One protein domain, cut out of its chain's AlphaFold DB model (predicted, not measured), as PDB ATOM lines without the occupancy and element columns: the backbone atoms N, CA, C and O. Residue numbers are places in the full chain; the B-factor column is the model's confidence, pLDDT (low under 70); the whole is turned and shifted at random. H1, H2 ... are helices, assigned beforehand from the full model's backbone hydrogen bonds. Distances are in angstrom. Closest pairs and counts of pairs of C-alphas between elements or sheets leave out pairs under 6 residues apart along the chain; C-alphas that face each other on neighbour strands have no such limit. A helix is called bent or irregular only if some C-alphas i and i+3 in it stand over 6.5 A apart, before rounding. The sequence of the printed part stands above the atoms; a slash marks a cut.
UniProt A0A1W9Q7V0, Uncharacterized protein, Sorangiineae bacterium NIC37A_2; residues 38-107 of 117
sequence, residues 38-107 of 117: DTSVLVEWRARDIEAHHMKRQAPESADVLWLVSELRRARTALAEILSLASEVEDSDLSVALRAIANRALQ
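AT A GLANCE: This is residues 38 to 107 of the 117 residues of an uncharacterized protein of Sorangiineae bacterium NIC37A_2 (UniProt A0A1W9Q7V0). One long helix, H2, is the spine of a rod, and a shorter helix folds back along it from each end: H1 at one end and H3 at the other. H1 and H3 run the same way, one after the other along the rod, and the beginning of H1 comes near the end of H3 beside the middle of H2, while the two turns, residues 56 to 61 and 88 to 93, stick out at the ends of the rod. The printed part has 70 residues with three named helices, H1, H2 and H3 in that order, and no named strand; the class is all helix. The whole is loose, with a radius of gyration of the C-alphas of 15.6 A, and spans 49 by 21 by 14 A.

HOW THE PARTS SIT: Begin with H2, residues 60 to 88, the longest helix. With its residues 76 to 87 alone it touches H3, residues 93 to 106; look at Ala 86 and Ser 95, whose C-alphas, the closest of the two helices, are 5.3 A apart. H2 and H3 form a helical hairpin, at a shallow tilt of 31 degrees, opposite ways. Nearer its other end, H2 touches H1, residues 39 to 57, with residues 62 to 69 alone, and H1 takes part with residues 47 to 55 alone. The closest C-alphas there are those of His 54 and Ser 62, 5.2 A apart. H1 and H2 are also a helical hairpin, at a shallow tilt of 24 degrees, opposite ways. H1 and H3 are close but not clearly touching: their closest C-alphas, of Ser 40 and Leu 106, are 6.1 A apart. These two run the same way at a steep tilt of 43 degrees. In H3 every O i to N i+4 pair is within hydrogen-bond range; in H1 13 of 15 are, and in H2 24 of 25.

IN THESE COORDINATES: Find C-alpha 60 at (219.689, 145.568, 133.819); from there H2 runs 44.0 A to C-alpha 88 at (231.104, 136.509, 175.322). H2 is neither bent nor irregular, but only just: C-alphas 60 and 63 are 6.1 A apart. Go back to C-alpha 39 at (238.316, 131.629, 152.317), where H1 begins; its residues 39 to 57 cover 27.1 A. H3, residues 93 to 106, covers 19.9 A and ends at C-alpha 106 at (231.816, 132.384, 157.596).

THE WHOLE: The two C-alphas farthest apart are those of Ala 59 and Glu 90, at 49.8 A. The first and last printed C-alphas, of Asp 38 and Gln 107, are 8.0 A apart. The links H1 to H2, of 2 residues, and H2 to H3, of 4, are tight. The printed part has no cut. The mean pLDDT of the printed part is 92.4, and no printed residue is under 70.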
ATOM      1  N   ASP A  38     242.819 133.168 153.292       85.44
ATOM      2  CA  ASP A  38     241.740 132.353 153.853       85.44
ATOM      3  C   ASP A  38     240.409 132.615 153.142       85.44
ATOM      4  O   ASP A  38     240.159 133.697 152.601       85.44
ATOM      5  N   THR A  39     239.540 131.603 153.125       85.38
ATOM      6  CA  THR A  39     238.316 131.629 152.317       85.38
ATOM      7  C   THR A  39     237.407 132.799 152.684       85.38
ATOM      8  O   THR A  39     236.828 133.417 151.794       85.38
ATOM      9  N   SER A  40     237.348 133.171 153.965       86.31
ATOM     10  CA  SER A  40     236.600 134.338 154.436       86.31
ATOM     11  C   SER A  40     237.038 135.648 153.764       86.31
ATOM     12  O   SER A  40     236.185 136.464 153.417       86.31
ATOM     13  N   VAL A  41     238.342 135.825 153.531       88.00
ATOM     14  CA  VAL A  41     238.930 136.985 152.843       88.00
ATOM     15  C   VAL A  41     238.743 136.870 151.334       88.00
ATOM     16  O   VAL A  41     238.379 137.847 150.680       88.00
ATOM     17  N   LEU A  42     238.942 135.671 150.777       88.12
ATOM     18  CA  LEU A  42     238.766 135.414 149.348       88.12
ATOM     19  C   LEU A  42     237.334 135.723 148.886       88.12
ATOM     20  O   LEU A  42     237.150 136.296 147.815       88.12
ATOM     21  N   VAL A  43     236.323 135.382 149.694       90.12
ATOM     22  CA  VAL A  43     234.915 135.709 149.419       90.12
ATOM     23  C   VAL A  43     234.711 137.220 149.314       90.12
ATOM     24  O   VAL A  43     234.073 137.676 148.369       90.12
ATOM     25  N   GLU A  44     235.296 138.010 150.219       91.44
ATOM     26  CA  GLU A  44     235.179 139.473 150.160       91.44
ATOM     27  C   GLU A  44     235.910 140.076 148.957       91.44
ATOM     28  O   GLU A  44     235.397 141.008 148.334       91.44
ATOM     29  N   TRP A  45     237.078 139.539 148.591       91.12
ATOM     30  CA  TRP A  45     237.774 139.939 147.362       91.12
ATOM     31  C   TRP A  45     236.909 139.671 146.131       91.12
ATOM     32  O   TRP A  45     236.664 140.584 145.345       91.12
ATOM     33  N   ARG A  46     236.347 138.463 146.012       90.88
ATOM     34  CA  ARG A  46     235.466 138.111 144.890       90.88
ATOM     35  C   ARG A  46     234.194 138.948 144.853       90.88
ATOM     36  O   ARG A  46     233.791 139.366 143.774       90.88
ATOM     37  N   ALA A  47     233.591 139.239 146.003       93.94
ATOM     38  CA  ALA A  47     232.438 140.130 146.080       93.94
ATOM     39  C   ALA A  47     232.768 141.527 145.525       93.94
ATOM     40  O   ALA A  47     231.997 142.070 144.737       93.94
ATOM     41  N   ARG A  48     233.935 142.089 145.876       92.69
ATOM     42  CA  ARG A  48     234.395 143.389 145.351       92.69
ATOM     43  C   ARG A  48     234.652 143.355 143.845       92.69
ATOM     44  O   ARG A  48     234.277 144.299 143.155       92.69
ATOM     45  N   ASP A  49     235.255 142.285 143.332       91.19
ATOM     46  CA  ASP A  49     235.501 142.129 141.893       91.19
ATOM     47  C   ASP A  49     234.190 142.077 141.099       91.19
ATOM     48  O   ASP A  49     234.053 142.749 140.073       91.19
ATOM     49  N   ILE A  50     233.208 141.315 141.595       92.94
ATOM     50  CA  ILE A  50     231.866 141.217 141.007       92.94
ATOM     51  C   ILE A  50     231.212 142.600 140.978       92.94
ATOM     52  O   ILE A  50     230.736 143.038 139.930       92.94
ATOM     53  N   GLU A  51     231.239 143.335 142.088       93.88
ATOM     54  CA  GLU A  51     230.683 144.689 142.131       93.88
ATOM     55  C   GLU A  51     231.370 145.632 141.147       93.88
ATOM     56  O   GLU A  51     230.697 146.295 140.359       93.88
ATOM     57  N   ALA A  52     232.705 145.664 141.140       91.81
ATOM     58  CA  ALA A  52     233.473 146.522 140.247       91.81
ATOM     59  C   ALA A  52     233.195 146.212 138.768       91.81
ATOM     60  O   ALA A  52     233.191 147.118 137.929       91.81
ATOM     61  N   HIS A  53     232.950 144.943 138.438       91.75
ATOM     62  CA  HIS A  53     232.569 144.515 137.099       91.75
ATOM     63  C   HIS A  53     231.165 145.004 136.715       91.75
ATOM     64  O   HIS A  53     230.978 145.579 135.640       91.75
ATOM     65  N   HIS A  54     230.186 144.819 137.600       93.12
ATOM     66  CA  HIS A  54     228.783 145.143 137.331       93.12
ATOM     67  C   HIS A  54     228.478 146.644 137.393       93.12
ATOM     68  O   HIS A  54     227.687 147.138 136.590       93.12
ATOM     69  N   MET A  55     229.179 147.410 138.234       89.00
ATOM     70  CA  MET A  55     229.076 148.875 138.248       89.00
ATOM     71  C   MET A  55     229.506 149.512 136.917       89.00
ATOM     72  O   MET A  55     228.988 150.562 136.539       89.00
ATOM     73  N   LYS A  56     230.426 148.880 136.175       87.19
ATOM     74  CA  LYS A  56     230.908 149.383 134.878       87.19
ATOM     75  C   LYS A  56     229.989 149.038 133.703       87.19
ATOM     76  O   LYS A  56     229.989 149.771 132.721       87.19
ATOM     77  N   ARG A  57     229.244 147.927 133.769       81.94
ATOM     78  CA  ARG A  57     228.469 147.400 132.626       81.94
ATOM     79  C   ARG A  57     227.092 148.042 132.453       81.94
ATOM     80  O   ARG A  57     226.565 147.962 131.351       81.94
ATOM     81  N   GLN A  58     226.527 148.661 133.497       75.62
ATOM     82  CA  GLN A  58     225.200 149.317 133.492       75.62
ATOM     83  C   GLN A  58     224.072 148.480 132.849       75.62
ATOM     84  O   GLN A  58     223.094 149.022 132.339       75.62
ATOM     85  N   ALA A  59     224.201 147.153 132.861       87.44
ATOM     86  CA  ALA A  59     223.205 146.251 132.299       87.44
ATOM     87  C   ALA A  59     222.078 146.000 133.323       87.44
ATOM     88  O   ALA A  59     222.368 146.037 134.523       87.44
ATOM     89  N   PRO A  60     220.826 145.737 132.905       84.06
ATOM     90  CA  PRO A  60     219.689 145.568 133.819       84.06
ATOM     91  C   PRO A  60     219.927 144.524 134.921       84.06
ATOM     92  O   PRO A  60     219.622 144.774 136.083       84.06
ATOM     93  N   GLU A  61     220.569 143.404 134.588       90.00
ATOM     94  CA  GLU A  61     220.923 142.329 135.522       90.00
ATOM     95  C   GLU A  61     221.956 142.746 136.581       90.00
ATOM     96  O   GLU A  61     222.114 142.091 137.610       90.00
ATOM     97  N   SER A  62     222.672 143.851 136.353       93.88
ATOM     98  CA  SER A  62     223.693 144.338 137.284       93.88
ATOM     99  C   SER A  62     223.073 144.818 138.593       93.88
ATOM    100  O   SER A  62     223.702 144.671 139.636       93.88
ATOM    101  N   ALA A  63     221.844 145.343 138.568       91.75
ATOM    102  CA  ALA A  63     221.147 145.754 139.784       91.75
ATOM    103  C   ALA A  63     220.874 144.557 140.711       91.75
ATOM    104  O   ALA A  63     221.171 144.631 141.904       91.75
ATOM    105  N   ASP A  64     220.397 143.441 140.154       94.75
ATOM    106  CA  ASP A  64     220.106 142.223 140.915       94.75
ATOM    107  C   ASP A  64     221.381 141.613 141.507       94.75
ATOM    108  O   ASP A  64     221.409 141.225 142.675       94.75
ATOM    109  N   VAL A  65     222.474 141.583 140.735       95.06
ATOM    110  CA  VAL A  65     223.767 141.080 141.222       95.06
ATOM    111  C   VAL A  65     224.315 141.951 142.354       95.06
ATOM    112  O   VAL A  65     224.752 141.422 143.374       95.06
ATOM    113  N   LEU A  66     224.274 143.279 142.211       95.06
ATOM    114  CA  LEU A  66     224.725 144.197 143.262       95.06
ATOM    115  C   LEU A  66     223.872 144.065 144.531       95.06
ATOM    116  O   LEU A  66     224.411 144.075 145.640       95.06
ATOM    117  N   TRP A  67     222.560 143.871 144.382       95.62
ATOM    118  CA  TRP A  67     221.678 143.588 145.510       95.62
ATOM    119  C   TRP A  67     222.055 142.271 146.204       95.62
ATOM    120  O   TRP A  67     222.238 142.263 147.422       95.62
ATOM    121  N   LEU A  68     222.287 141.187 145.454       96.56
ATOM    122  CA  LEU A  68     222.726 139.902 146.014       96.56
ATOM    123  C   LEU A  68     224.062 140.006 146.762       96.56
ATOM    124  O   LEU A  68     224.208 139.420 147.835       96.56
ATOM    125  N   VAL A  69     225.031 140.766 146.238       96.69
ATOM    126  CA  VAL A  69     226.302 141.004 146.946       96.69
ATOM    127  C   VAL A  69     226.069 141.769 148.251       96.69
ATOM    128  O   VAL A  69     226.670 141.436 149.277       96.69
ATOM    129  N   SER A  70     225.170 142.755 148.248       96.62
ATOM    130  CA  SER A  70     224.828 143.504 149.460       96.62
ATOM    131  C   SER A  70     224.188 142.612 150.531       96.62
ATOM    132  O   SER A  70     224.572 142.683 151.701       96.62
ATOM    133  N   GLU A  71     223.294 141.702 150.134       98.06
ATOM    134  CA  GLU A  71     222.654 140.754 151.048       98.06
ATOM    135  C   GLU A  71     223.638 139.700 151.565       98.06
ATOM    136  O   GLU A  71     223.622 139.381 152.755       98.06
ATOM    137  N   LEU A  72     224.569 139.232 150.725       95.75
ATOM    138  CA  LEU A  72     225.660 138.360 151.163       95.75
ATOM    139  C   LEU A  72     226.494 139.027 152.264       95.75
ATOM    140  O   LEU A  72     226.760 138.404 153.294       95.75
ATOM    141  N   ARG A  73     226.890 140.293 152.080       95.62
ATOM    142  CA  ARG A  73     227.658 141.019 153.101       95.62
ATOM    143  C   ARG A  73     226.857 141.239 154.372       95.62
ATOM    144  O   ARG A  73     227.390 141.012 155.453       95.62
ATOM    145  N   ARG A  74     225.578 141.611 154.260       97.19
ATOM    146  CA  ARG A  74     224.684 141.766 155.418       97.19
ATOM    147  C   ARG A  74     224.615 140.477 156.240       97.19
ATOM    148  O   ARG A  74     224.789 140.519 157.456       97.19
ATOM    149  N   ALA A  75     224.416 139.334 155.582       96.12
ATOM    150  CA  ALA A  75     224.358 138.033 156.243       96.12
ATOM    151  C   ALA A  75     225.690 137.665 156.916       96.12
ATOM    152  O   ALA A  75     225.701 137.190 158.051       96.12
ATOM    153  N   ARG A  76     226.824 137.916 156.246       95.88
ATOM    154  CA  ARG A  76     228.159 137.671 156.814       95.88
ATOM    155  C   ARG A  76     228.439 138.563 158.026       95.88
ATOM    156  O   ARG A  76     228.934 138.058 159.028       95.88
ATOM    157  N   THR A  77     228.069 139.842 157.986       96.00
ATOM    158  CA  THR A  77     228.191 140.745 159.143       96.00
ATOM    159  C   THR A  77     227.362 140.248 160.326       96.00
ATOM    160  O   THR A  77     227.903 140.093 161.417       96.00
ATOM    161  N   ALA A  78     226.093 139.892 160.106       96.94
ATOM    162  CA  ALA A  78     225.233 139.370 161.170       96.94
ATOM    163  C   ALA A  78     225.785 138.070 161.786       96.94
ATOM    164  O   ALA A  78     225.753 137.886 162.999       96.94
ATOM    165  N   LEU A  79     226.345 137.169 160.973       95.81
ATOM    166  CA  LEU A  79     226.997 135.955 161.477       95.81
ATOM    167  C   LEU A  79     228.259 136.263 162.292       95.81
ATOM    168  O   LEU A  79     228.531 135.558 163.263       95.81
ATOM    169  N   ALA A  80     229.024 137.292 161.919       94.25
ATOM    170  CA  ALA A  80     230.194 137.722 162.683       94.25
ATOM    171  C   ALA A  80     229.785 138.322 164.038       94.25
ATOM    172  O   ALA A  80     230.415 138.027 165.051       94.25
ATOM    173  N   GLU A  81     228.693 139.086 164.076       95.94
ATOM    174  CA  GLU A  81     228.099 139.594 165.319       95.94
ATOM    175  C   GLU A  81     227.608 138.450 166.216       95.94
ATOM    176  O   GLU A  81     227.954 138.406 167.394       95.94
ATOM    177  N   ILE A  82     226.880 137.472 165.659       94.50
ATOM    178  CA  ILE A  82     226.451 136.265 166.389       94.50
ATOM    179  C   ILE A  82     227.662 135.516 166.955       94.50
ATOM    180  O   ILE A  82     227.625 135.072 168.101       94.50
ATOM    181  N   LEU A  83     228.736 135.375 166.173       94.31
ATOM    182  CA  LEU A  83     229.964 134.718 166.619       94.31
ATOM    183  C   LEU A  83     230.627 135.473 167.779       94.31
ATOM    184  O   LEU A  83     231.080 134.835 168.730       94.31
ATOM    185  N   SER A  84     230.660 136.808 167.712       94.38
ATOM    186  CA  SER A  84     231.172 137.662 168.790       94.38
ATOM    187  C   SER A  84     230.353 137.471 170.063       94.38
ATOM    188  O   SER A  84     230.904 137.095 171.092       94.38
ATOM    189  N   LEU A  85     229.025 137.607 169.970       95.00
ATOM    190  CA  LEU A  85     228.114 137.437 171.104       95.00
ATOM    191  C   LEU A  85     228.225 136.036 171.717       95.00
ATOM    192  O   LEU A  85     228.325 135.896 172.930       95.00
ATOM    193  N   ALA A  86     228.275 134.988 170.894       93.88
ATOM    194  CA  ALA A  86     228.421 133.614 171.371       93.88
ATOM    195  C   ALA A  86     229.781 133.336 172.036       93.88
ATOM    196  O   ALA A  86     229.912 132.332 172.730       93.88
ATOM    197  N   SER A  87     230.784 134.191 171.814       90.25
ATOM    198  CA  SER A  87     232.097 134.101 172.464       90.25
ATOM    199  C   SER A  87     232.154 134.845 173.804       90.25
ATOM    200  O   SER A  87     233.065 134.595 174.585       90.25
ATOM    201  N   GLU A  88     231.201 135.742 174.071       93.44
ATOM    202  CA  GLU A  88     231.104 136.509 175.322       93.44
ATOM    203  C   GLU A  88     230.233 135.821 176.386       93.44
ATOM    204  O   GLU A  88     230.343 136.125 177.573       93.44
ATOM    205  N   VAL A  89     229.361 134.896 175.975       92.56
ATOM    206  CA  VAL A  89     228.499 134.122 176.882       92.56
ATOM    207  C   VAL A  89     229.273 132.940 177.475       92.56
ATOM    208  O   VAL A  89     230.143 132.370 176.819       92.56
ATOM    209  N   GLU A  90     228.934 132.553 178.709       93.62
ATOM    210  CA  GLU A  90     229.496 131.369 179.367       93.62
ATOM    211  C   GLU A  90     229.337 130.105 178.510       93.62
ATOM    212  O   GLU A  90     228.315 129.891 177.840       93.62
ATOM    213  N   ASP A  91     230.371 129.261 178.542       92.38
ATOM    214  CA  ASP A  91     230.416 128.043 177.753       92.38
ATOM    215  C   ASP A  91     229.251 127.115 178.125       92.38
ATOM    216  O   ASP A  91     229.120 126.586 179.226       92.38
ATOM    217  N   SER A  92     228.400 126.913 177.133       95.00
ATOM    218  CA  SER A  92     227.263 125.999 177.128       95.00
ATOM    219  C   SER A  92     227.210 125.267 175.793       95.00
ATOM    220  O   SER A  92     227.692 125.791 174.781       95.00
ATOM    221  N   ASP A  93     226.551 124.109 175.746       95.56
ATOM    222  CA  ASP A  93     226.369 123.347 174.503       95.56
ATOM    223  C   ASP A  93     225.786 124.212 173.369       95.56
ATOM    224  O   ASP A  93     226.210 124.119 172.214       95.56
ATOM    225  N   LEU A  94     224.873 125.131 173.707       94.12
ATOM    226  CA  LEU A  94     224.292 126.078 172.758       94.12
ATOM    227  C   LEU A  94     225.323 127.092 172.236       94.12
ATOM    228  O   LEU A  94     225.414 127.292 171.025       94.12
ATOM    229  N   SER A  95     226.117 127.716 173.113       94.06
ATOM    230  CA  SER A  95     227.168 128.668 172.702       94.06
ATOM    231  C   SER A  95     228.231 128.006 171.811       94.06
ATOM    232  O   SER A  95     228.732 128.612 170.861       94.06
ATOM    233  N   VAL A  96     228.561 126.738 172.081       93.75
ATOM    234  CA  VAL A  96     229.500 125.942 171.283       93.75
ATOM    235  C   VAL A  96     228.900 125.659 169.908       93.75
ATOM    236  O   VAL A  96     229.559 125.888 168.891       93.75
ATOM    237  N   ALA A  97     227.634 125.238 169.852       94.38
ATOM    238  CA  ALA A  97     226.929 124.996 168.597       94.38
ATOM    239  C   ALA A  97     226.808 126.269 167.741       94.38
ATOM    240  O   ALA A  97     227.069 126.222 166.536       94.38
ATOM    241  N   LEU A  98     226.481 127.415 168.349       94.25
ATOM    242  CA  LEU A  98     226.401 128.707 167.659       94.25
ATOM    243  C   LEU A  98     227.748 129.110 167.052       94.25
ATOM    244  O   LEU A  98     227.809 129.404 165.856       94.25
ATOM    245  N   ARG A  99     228.837 129.048 167.833       93.62
ATOM    246  CA  ARG A  99     230.195 129.311 167.329       93.62
ATOM    247  C   ARG A  99     230.543 128.364 166.182       93.62
ATOM    248  O   ARG A  99     231.043 128.814 165.155       93.62
ATOM    249  N   ALA A 100     230.240 127.071 166.305       91.31
ATOM    250  CA  ALA A 100     230.522 126.086 165.262       91.31
ATOM    251  C   ALA A 100     229.762 126.367 163.950       91.31
ATOM    252  O   ALA A 100     230.353 126.291 162.869       91.31
ATOM    253  N   ILE A 101     228.473 126.712 164.026       93.81
ATOM    254  CA  ILE A 101     227.647 127.048 162.856       93.81
ATOM    255  C   ILE A 101     228.147 128.338 162.201       93.81
ATOM    256  O   ILE A 101     228.381 128.349 160.990       93.81
ATOM    257  N   ALA A 102     228.363 129.397 162.985       93.75
ATOM    258  CA  ALA A 102     228.829 130.682 162.473       93.75
ATOM    259  C   ALA A 102     230.219 130.560 161.830       93.75
ATOM    260  O   ALA A 102     230.417 131.013 160.706       93.75
ATOM    261  N   ASN A 103     231.153 129.853 162.476       91.06
ATOM    262  CA  ASN A 103     232.485 129.593 161.927       91.06
ATOM    263  C   ASN A 103     232.443 128.818 160.611       91.06
ATOM    264  O   ASN A 103     233.197 129.139 159.692       91.06
ATOM    265  N   ARG A 104     231.553 127.825 160.495       90.50
ATOM    266  CA  ARG A 104     231.363 127.057 159.258       90.50
ATOM    267  C   ARG A 104     230.805 127.926 158.136       90.50
ATOM    268  O   ARG A 104     231.307 127.857 157.020       90.50
ATOM    269  N   ALA A 105     229.789 128.738 158.428       91.56
ATOM    270  CA  ALA A 105     229.155 129.614 157.445       91.56
ATOM    271  C   ALA A 105     230.096 130.735 156.973       91.56
ATOM    272  O   ALA A 105     230.158 131.052 155.788       91.56
ATOM    273  N   LEU A 106     230.864 131.316 157.896       91.56
ATOM    274  CA  LEU A 106     231.816 132.384 157.596       91.56
ATOM    275  C   LEU A 106     233.138 131.879 157.013       91.56
ATOM    276  O   LEU A 106     233.846 132.667 156.379       91.56
ATOM    277  N   GLN A 107     233.448 130.594 157.220       87.56
ATOM    278  CA  GLN A 107     234.713 129.948 156.865       87.56
ATOM    279  C   GLN A 107     235.926 130.681 157.467       87.56
ATOM    280  O   GLN A 107     236.935 130.890 156.795       87.56
TER     281      GLN A 107